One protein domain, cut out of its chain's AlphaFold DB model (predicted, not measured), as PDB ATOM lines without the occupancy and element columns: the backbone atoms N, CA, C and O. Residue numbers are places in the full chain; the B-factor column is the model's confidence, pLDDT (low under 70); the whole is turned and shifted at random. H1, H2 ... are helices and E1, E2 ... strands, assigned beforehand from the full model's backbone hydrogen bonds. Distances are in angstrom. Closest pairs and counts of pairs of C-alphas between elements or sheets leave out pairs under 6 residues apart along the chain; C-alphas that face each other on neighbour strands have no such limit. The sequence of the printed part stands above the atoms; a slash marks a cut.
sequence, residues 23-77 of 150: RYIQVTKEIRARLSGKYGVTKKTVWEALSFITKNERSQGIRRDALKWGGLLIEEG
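Overview. This is residues 23 to 77 of the 150 residues of an uncharacterized protein of Muribaculum sp. An287 (UniProt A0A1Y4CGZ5). Three short helices, their centres in a triangle, form a small cluster, with a two-stranded ribbon of E1 and E2 at one end. H1 and H3 run opposite ways at a steep tilt of 38 degrees, and H2 is about perpendicular to both, at 87 degrees to H1 and 81 degrees to H3; E1 lies nearer the helices than E2. The printed part has 55 residues, in the order E1, H1, H2, H3, E2; the class is mixed, helices and strands, and the sheet E1 - E2 is antiparallel. It is compact, with a radius of gyration of the C-alphas of 9.9 A and spans of 31 by 22 by 17 A.

Arrangement. E1, residues 23 to 26, and E2, residues 72 to 76, are antiparallel neighbours at 143 degrees; N 24 and O 74 are within hydrogen-bond range at 2.9 A, N 72 and O 26 at 2.9 A. The closest C-alphas of E1 and H2, residues 43 to 50, are those of Ile 25 and Leu 50, 5.1 A apart. H3, residues 57 to 68, touches H2 with residues 59 to 63 alone, closest at the C-alphas of Ser 59 and Ala 49, 4.8 A, about perpendicular at 81 degrees. H1, residues 29 to 39, touches H3, closest at the C-alphas of Leu 35 and Ile 62, 6.5 A, at a steep tilt of 38 degrees, opposite ways. H1 also touches H2, closest at the C-alphas of Ser 36 and Lys 43, 5.9 A, about perpendicular at 87 degrees. E2 is apart from H1 and H2. In H1, H2 and H3 every O i to N i+4 pair is within hydrogen-bond range.

Along the chain. E1 begins at C-alpha 23 (167.658, 149.085, 229.019) and measures 9.6 A; E2 measures 11.9 A and ends at C-alpha 76 (163.154, 146.691, 232.661). H1 measures 15.6 A, H2 10.4 A and H3 16.5 A.

Size, cuts and confidence. The C-alphas farthest apart, of Gly 40 and Gly 77, are 31.6 A apart. The printed part has no cut and no long link. Mean pLDDT of the printed part is 93.2; residues 76 to 77 are under 70.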
ATOM      1  N   ARG A  23     167.578 147.633 229.048       83.38
ATOM      2  CA  ARG A  23     167.658 149.085 229.019       83.38
ATOM      3  C   ARG A  23     167.351 149.570 227.612       83.38
ATOM      4  O   ARG A  23     168.058 149.203 226.675       83.38
ATOM      5  N   TYR A  24     166.315 150.384 227.458       91.88
ATOM      6  CA  TYR A  24     165.956 150.966 226.170       91.88
ATOM      7  C   TYR A  24     165.221 152.296 226.331       91.88
ATOM      8  O   TYR A  24     164.667 152.588 227.379       91.88
ATOM      9  N   ILE A  25     165.221 153.132 225.293       94.12
ATOM     10  CA  ILE A  25     164.424 154.366 225.277       94.12
ATOM     11  C   ILE A  25     163.135 154.099 224.501       94.12
ATOM     12  O   ILE A  25     163.150 153.901 223.280       94.12
ATOM     13  N   GLN A  26     162.011 154.100 225.209       94.00
ATOM     14  CA  GLN A  26     160.688 154.017 224.616       94.00
ATOM     15  C   GLN A  26     160.318 155.362 223.986       94.00
ATOM     16  O   GLN A  26     160.456 156.419 224.592       94.00
ATOM     17  N   VAL A  27     159.837 155.317 222.746       96.00
ATOM     18  CA  VAL A  27     159.418 156.492 221.972       96.00
ATOM     19  C   VAL A  27     158.148 156.175 221.195       96.00
ATOM     20  O   VAL A  27     157.904 155.011 220.853       96.00
ATOM     21  N   THR A  28     157.373 157.203 220.854       96.31
ATOM     22  CA  THR A  28     156.222 157.057 219.954       96.31
ATOM     23  C   THR A  28     156.666 156.753 218.515       96.31
ATOM     24  O   THR A  28     157.851 156.848 218.158       96.31
ATOM     25  N   LYS A  29     155.716 156.376 217.651       95.75
ATOM     26  CA  LYS A  29     156.000 156.091 216.234       95.75
ATOM     27  C   LYS A  29     156.485 157.345 215.499       95.75
ATOM     28  O   LYS A  29     157.387 157.250 214.667       95.75
ATOM     29  N   GLU A  30     155.938 158.501 215.854       96.50
ATOM     30  CA  GLU A  30     156.226 159.812 215.273       96.50
ATOM     31  C   GLU A  30     157.661 160.231 215.602       96.50
ATOM     32  O   GLU A  30     158.432 160.572 214.704       96.50
ATOM     33  N   ILE A  31     158.069 160.100 216.870       96.81
ATOM     34  CA  ILE A  31     159.449 160.360 217.306       96.81
ATOM     35  C   ILE A  31     160.421 159.421 216.582       96.81
ATOM     36  O   ILE A  31     161.456 159.864 216.084       96.81
ATOM     37  N   ARG A  32     160.086 158.129 216.455       96.94
ATOM     38  CA  ARG A  32     160.939 157.158 215.750       96.94
ATOM     39  C   ARG A  32     161.119 157.506 214.270       96.94
ATOM     40  O   ARG A  32     162.232 157.393 213.756       96.94
ATOM     41  N   ALA A  33     160.054 157.936 213.593       96.69
ATOM     42  CA  ALA A  33     160.119 158.397 212.207       96.69
ATOM     43  C   ALA A  33     160.960 159.677 212.080       96.69
ATOM     44  O   ALA A  33     161.823 159.763 211.206       96.69
ATOM     45  N   ARG A  34     160.786 160.624 213.008       97.62
ATOM     46  CA  ARG A  34     161.564 161.868 213.058       97.62
ATOM     47  C   ARG A  34     163.060 161.616 213.258       97.62
ATOM     48  O   ARG A  34     163.872 162.241 212.585       97.62
ATOM     49  N   LEU A  35     163.434 160.684 214.139       98.12
ATOM     50  CA  LEU A  35     164.830 160.276 214.351       98.12
ATOM     51  C   LEU A  35     165.427 159.648 213.085       98.12
ATOM     52  O   LEU A  35     166.532 160.001 212.686       98.12
ATOM     53  N   SER A  36     164.681 158.752 212.435       97.75
ATOM     54  CA  SER A  36     165.098 158.123 211.176       97.75
ATOM     55  C   SER A  36     165.364 159.172 210.090       97.75
ATOM     56  O   SER A  36     166.429 159.138 209.475       97.75
ATOM     57  N   GLY A  37     164.463 160.149 209.932       97.31
ATOM     58  CA  GLY A  37     164.620 161.255 208.984       97.31
ATOM     59  C   GLY A  37     165.797 162.175 209.314       97.31
ATOM     60  O   GLY A  37     166.617 162.444 208.444       97.31
ATOM     61  N   LYS A  38     165.940 162.608 210.575       97.31
ATOM     62  CA  LYS A  38     167.021 163.519 210.998       97.31
ATOM     63  C   LYS A  38     168.418 162.933 210.774       97.31
ATOM     64  O   LYS A  38     169.337 163.664 210.428       97.31
ATOM     65  N   TYR A  39     168.581 161.634 211.010       96.50
ATOM     66  CA  TYR A  39     169.882 160.968 210.938       96.50
ATOM     67  C   TYR A  39     170.135 160.242 209.610       96.50
ATOM     68  O   TYR A  39     171.219 159.688 209.440       96.50
ATOM     69  N   GLY A  40     169.164 160.214 208.688       96.94
ATOM     70  CA  GLY A  40     169.288 159.510 207.407       96.94
ATOM     71  C   GLY A  40     169.503 158.000 207.560       96.94
ATOM     72  O   GLY A  40     170.230 157.394 206.779       96.94
ATOM     73  N   VAL A  41     168.925 157.387 208.599       96.50
ATOM     74  CA  VAL A  41     169.126 155.963 208.928       96.50
ATOM     75  C   VAL A  41     167.822 155.182 208.913       96.50
ATOM     76  O   VAL A  41     166.737 155.736 209.081       96.50
ATOM     77  N   THR A  42     167.922 153.860 208.779       96.62
ATOM     78  CA  THR A  42     166.756 152.972 208.825       96.62
ATOM     79  C   THR A  42     166.113 152.933 210.217       96.62
ATOM     80  O   THR A  42     166.772 153.130 211.241       96.62
ATOM     81  N   LYS A  43     164.822 152.578 210.279       93.62
ATOM     82  CA  LYS A  43     164.108 152.346 211.551       93.62
ATOM     83  C   LYS A  43     164.786 151.279 212.423       93.62
ATOM     84  O   LYS A  43     164.740 151.393 213.646       93.62
ATOM     85  N   LYS A  44     165.428 150.276 211.809       94.50
ATOM     86  CA  LYS A  44     166.194 149.238 212.515       94.50
ATOM     87  C   LYS A  44     167.402 149.839 213.231       94.50
ATOM     88  O   LYS A  44     167.567 149.608 214.419       94.50
ATOM     89  N   THR A  45     168.174 150.684 212.550       95.38
ATOM     90  CA  THR A  45     169.319 151.391 213.151       95.38
ATOM     91  C   THR A  45     168.889 152.283 214.316       95.38
ATOM     92  O   THR A  45     169.566 152.340 215.339       95.38
ATOM     93  N   VAL A  46     167.736 152.952 214.199       97.19
ATOM     94  CA  VAL A  46     167.158 153.704 215.323       97.19
ATOM     95  C   VAL A  46     166.817 152.764 216.480       97.19
ATOM     96  O   VAL A  46     167.181 153.054 217.613       97.19
ATOM     97  N   TRP A  47     166.164 151.628 216.221       96.12
ATOM     98  CA  TRP A  47     165.843 150.645 217.260       96.12
ATOM     99  C   TRP A  47     167.094 150.098 217.966       96.12
ATOM    100  O   TRP A  47     167.108 150.034 219.193       96.12
ATOM    101  N   GLU A  48     168.156 149.782 217.225       93.81
ATOM    102  CA  GLU A  48     169.439 149.335 217.785       93.81
ATOM    103  C   GLU A  48     170.069 150.409 218.683       93.81
ATOM    104  O   GLU A  48     170.532 150.110 219.787       93.81
ATOM    105  N   ALA A  49     170.024 151.676 218.255       96.62
ATOM    106  CA  ALA A  49     170.518 152.799 219.043       96.62
ATOM    107  C   ALA A  49     169.698 153.023 220.326       96.62
ATOM    108  O   ALA A  49     170.288 153.228 221.392       96.62
ATOM    109  N   LEU A  50     168.362 152.967 220.237       95.62
ATOM    110  CA  LEU A  50     167.447 153.127 221.376       95.62
ATOM    111  C   LEU A  50     167.523 151.952 222.355       95.62
ATOM    112  O   LEU A  50     167.327 152.162 223.544       95.62
ATOM    113  N   SER A  51     167.845 150.750 221.873       91.75
ATOM    114  CA  SER A  51     168.020 149.535 222.684       91.75
ATOM    115  C   SER A  51     169.458 149.355 223.189       91.75
ATOM    116  O   SER A  51     169.820 148.276 223.645       91.75
ATOM    117  N   PHE A  52     170.301 150.389 223.068       88.69
ATOM    118  CA  PHE A  52     171.706 150.390 223.503       88.69
ATOM    119  C   PHE A  52     172.583 149.278 222.889       88.69
ATOM    120  O   PHE A  52     173.661 148.982 223.405       88.69
ATOM    121  N   ILE A  53     172.175 148.708 221.752       85.56
ATOM    122  CA  ILE A  53     172.938 147.674 221.036       85.56
ATOM    123  C   ILE A  53     174.197 148.294 220.417       85.56
ATOM    124  O   ILE A  53     175.280 147.714 220.470       85.56
ATOM    125  N   THR A  54     174.080 149.507 219.871       88.06
ATOM    126  CA  THR A  54     175.176 150.214 219.197       88.06
ATOM    127  C   THR A  54     175.768 151.341 220.052       88.06
ATOM    128  O   THR A  54     175.062 152.169 220.647       88.06
ATOM    129  N   LYS A  55     177.108 151.419 220.075       87.00
ATOM    130  CA  LYS A  55     177.892 152.336 220.928       87.00
ATOM    131  C   LYS A  55     178.703 153.394 220.158       87.00
ATOM    132  O   LYS A  55     179.724 153.852 220.644       87.00
ATOM    133  N   ASN A  56     178.251 153.800 218.973       92.81
ATOM    134  CA  ASN A  56     178.891 154.875 218.198       92.81
ATOM    135  C   ASN A  56     178.272 156.259 218.480       92.81
ATOM    136  O   ASN A  56     177.177 156.359 219.042       92.81
ATOM    137  N   GLU A  57     178.959 157.321 218.051       94.81
ATOM    138  CA  GLU A  57     178.557 158.721 218.254       94.81
ATOM    139  C   GLU A  57     177.169 159.031 217.671       94.81
ATOM    140  O   GLU A  57     176.326 159.632 218.338       94.81
ATOM    141  N   ARG A  58     176.861 158.521 216.470       96.38
ATOM    142  CA  ARG A  58     175.527 158.670 215.861       96.38
ATOM    143  C   ARG A  58     174.432 158.100 216.763       96.38
ATOM    144  O   ARG A  58     173.404 158.740 216.967       96.38
ATOM    145  N   SER A  59     174.663 156.921 217.337       95.62
ATOM    146  CA  SER A  59     173.719 156.275 218.256       95.62
ATOM    147  C   SER A  59     173.566 157.069 219.555       95.62
ATOM    148  O   SER A  59     172.465 157.143 220.094       95.62
ATOM    149  N   GLN A  60     174.637 157.705 220.049       95.94
ATOM    150  CA  GLN A  60     174.556 158.623 221.192       95.94
ATOM    151  C   GLN A  60     173.708 159.858 220.859       95.94
ATOM    152  O   GLN A  60     172.849 160.236 221.654       95.94
ATOM    153  N   GLY A  61     173.881 160.429 219.662       97.56
ATOM    154  CA  GLY A  61     173.043 161.516 219.156       97.56
ATOM    155  C   GLY A  61     171.562 161.134 219.102       97.56
ATOM    156  O   GLY A  61     170.732 161.845 219.666       97.56
ATOM    157  N   ILE A  62     171.246 159.977 218.507       98.00
ATOM    158  CA  ILE A  62     169.874 159.447 218.431       98.00
ATOM    159  C   ILE A  62     169.251 159.339 219.828       98.00
ATOM    160  O   ILE A  62     168.115 159.765 220.021       98.00
ATOM    161  N   ARG A  63     169.985 158.807 220.815       97.88
ATOM    162  CA  ARG A  63     169.495 158.677 222.199       97.88
ATOM    163  C   ARG A  63     169.228 160.035 222.855       97.88
ATOM    164  O   ARG A  63     168.178 160.210 223.467       97.88
ATOM    165  N   ARG A  64     170.138 161.000 222.703       97.69
ATOM    166  CA  ARG A  64     169.976 162.359 223.249       97.69
ATOM    167  C   ARG A  64     168.737 163.049 222.681       97.69
ATOM    168  O   ARG A  64     167.958 163.626 223.433       97.69
ATOM    169  N   ASP A  65     168.547 162.972 221.367       97.94
ATOM    170  CA  ASP A  65     167.391 163.576 220.709       97.94
ATOM    171  C   ASP A  65     166.085 162.865 221.071       97.94
ATOM    172  O   ASP A  65     165.075 163.528 221.288       97.94
ATOM    173  N   ALA A  66     166.108 161.533 221.193       97.50
ATOM    174  CA  ALA A  66     164.957 160.760 221.641       97.50
ATOM    175  C   ALA A  66     164.472 161.220 223.023       97.50
ATOM    176  O   ALA A  66     163.284 161.489 223.178       97.50
ATOM    177  N   LEU A  67     165.380 161.379 223.994       96.00
ATOM    178  CA  LEU A  67     165.051 161.886 225.333       96.00
ATOM    179  C   LEU A  67     164.545 163.332 225.281       96.00
ATOM    180  O   LEU A  67     163.516 163.651 225.870       96.00
ATOM    181  N   LYS A  68     165.214 164.200 224.510       97.06
ATOM    182  CA  LYS A  68     164.797 165.601 224.331       97.06
ATOM    183  C   LYS A  68     163.384 165.726 223.750       97.06
ATOM    184  O   LYS A  68     162.700 166.708 224.018       97.06
ATOM    185  N   TRP A  69     162.953 164.766 222.936       97.25
ATOM    186  CA  TRP A  69     161.634 164.761 222.302       97.25
ATOM    187  C   TRP A  69     160.569 163.987 223.087       97.25
ATOM    188  O   TRP A  69     159.512 163.706 222.532       97.25
ATOM    189  N   GLY A  70     160.818 163.672 224.361       91.38
ATOM    190  CA  GLY A  70     159.836 163.021 225.232       91.38
ATOM    191  C   GLY A  70     159.898 161.493 225.222       91.38
ATOM    192  O   GLY A  70     158.944 160.837 225.629       91.38
ATOM    193  N   GLY A  71     160.999 160.907 224.748       92.88
ATOM    194  CA  GLY A  71     161.286 159.494 224.963       92.88
ATOM    195  C   GLY A  71     161.540 159.191 226.440       92.88
ATOM    196  O   GLY A  71     162.164 159.983 227.143       92.88
ATOM    197  N   LEU A  72     161.089 158.026 226.895       89.50
ATOM    198  CA  LEU A  72     161.236 157.563 228.273       89.50
ATOM    199  C   LEU A  72     162.333 156.504 228.338       89.50
ATOM    200  O   LEU A  72     162.290 155.524 227.594       89.50
ATOM    201  N   LEU A  73     163.324 156.695 229.210       88.75
ATOM    202  CA  LEU A  73     164.298 155.646 229.496       88.75
ATOM    203  C   LEU A  73     163.614 154.568 230.340       88.75
ATOM    204  O   LEU A  73     163.181 154.835 231.456       88.75
ATOM    205  N   ILE A  74     163.538 153.363 229.789       84.56
ATOM    206  CA  ILE A  74     163.011 152.176 230.443       84.56
ATOM    207  C   ILE A  74     164.188 151.289 230.829       84.56
ATOM    208  O   ILE A  74     165.015 150.917 229.991       84.56
ATOM    209  N   GLU A  75     164.257 150.962 232.111       77.00
ATOM    210  CA  GLU A  75     165.144 149.945 232.659       77.00
ATOM    211  C   GLU A  75     164.251 148.829 233.202       77.00
ATOM    212  O   GLU A  75     163.834 148.826 234.352       77.00
ATOM    213  N   GLU A  76     163.882 147.908 232.314       67.38
ATOM    214  CA  GLU A  76     163.154 146.691 232.661       67.38
ATOM    215  C   GLU A  76     164.172 145.645 233.092       67.38
ATOM    216  O   GLU A  76     164.983 145.196 232.292       67.38
ATOM    217  N   GLY A  77     164.172 145.231 234.349       63.12
ATOM    218  CA  GLY A  77     165.130 144.245 234.818       63.12
ATOM    219  C   GLY A  77     164.818 143.809 236.227       63.12
ATOM    220  O   GLY A  77     164.238 144.555 237.009       63.12
TER     221      GLY A  77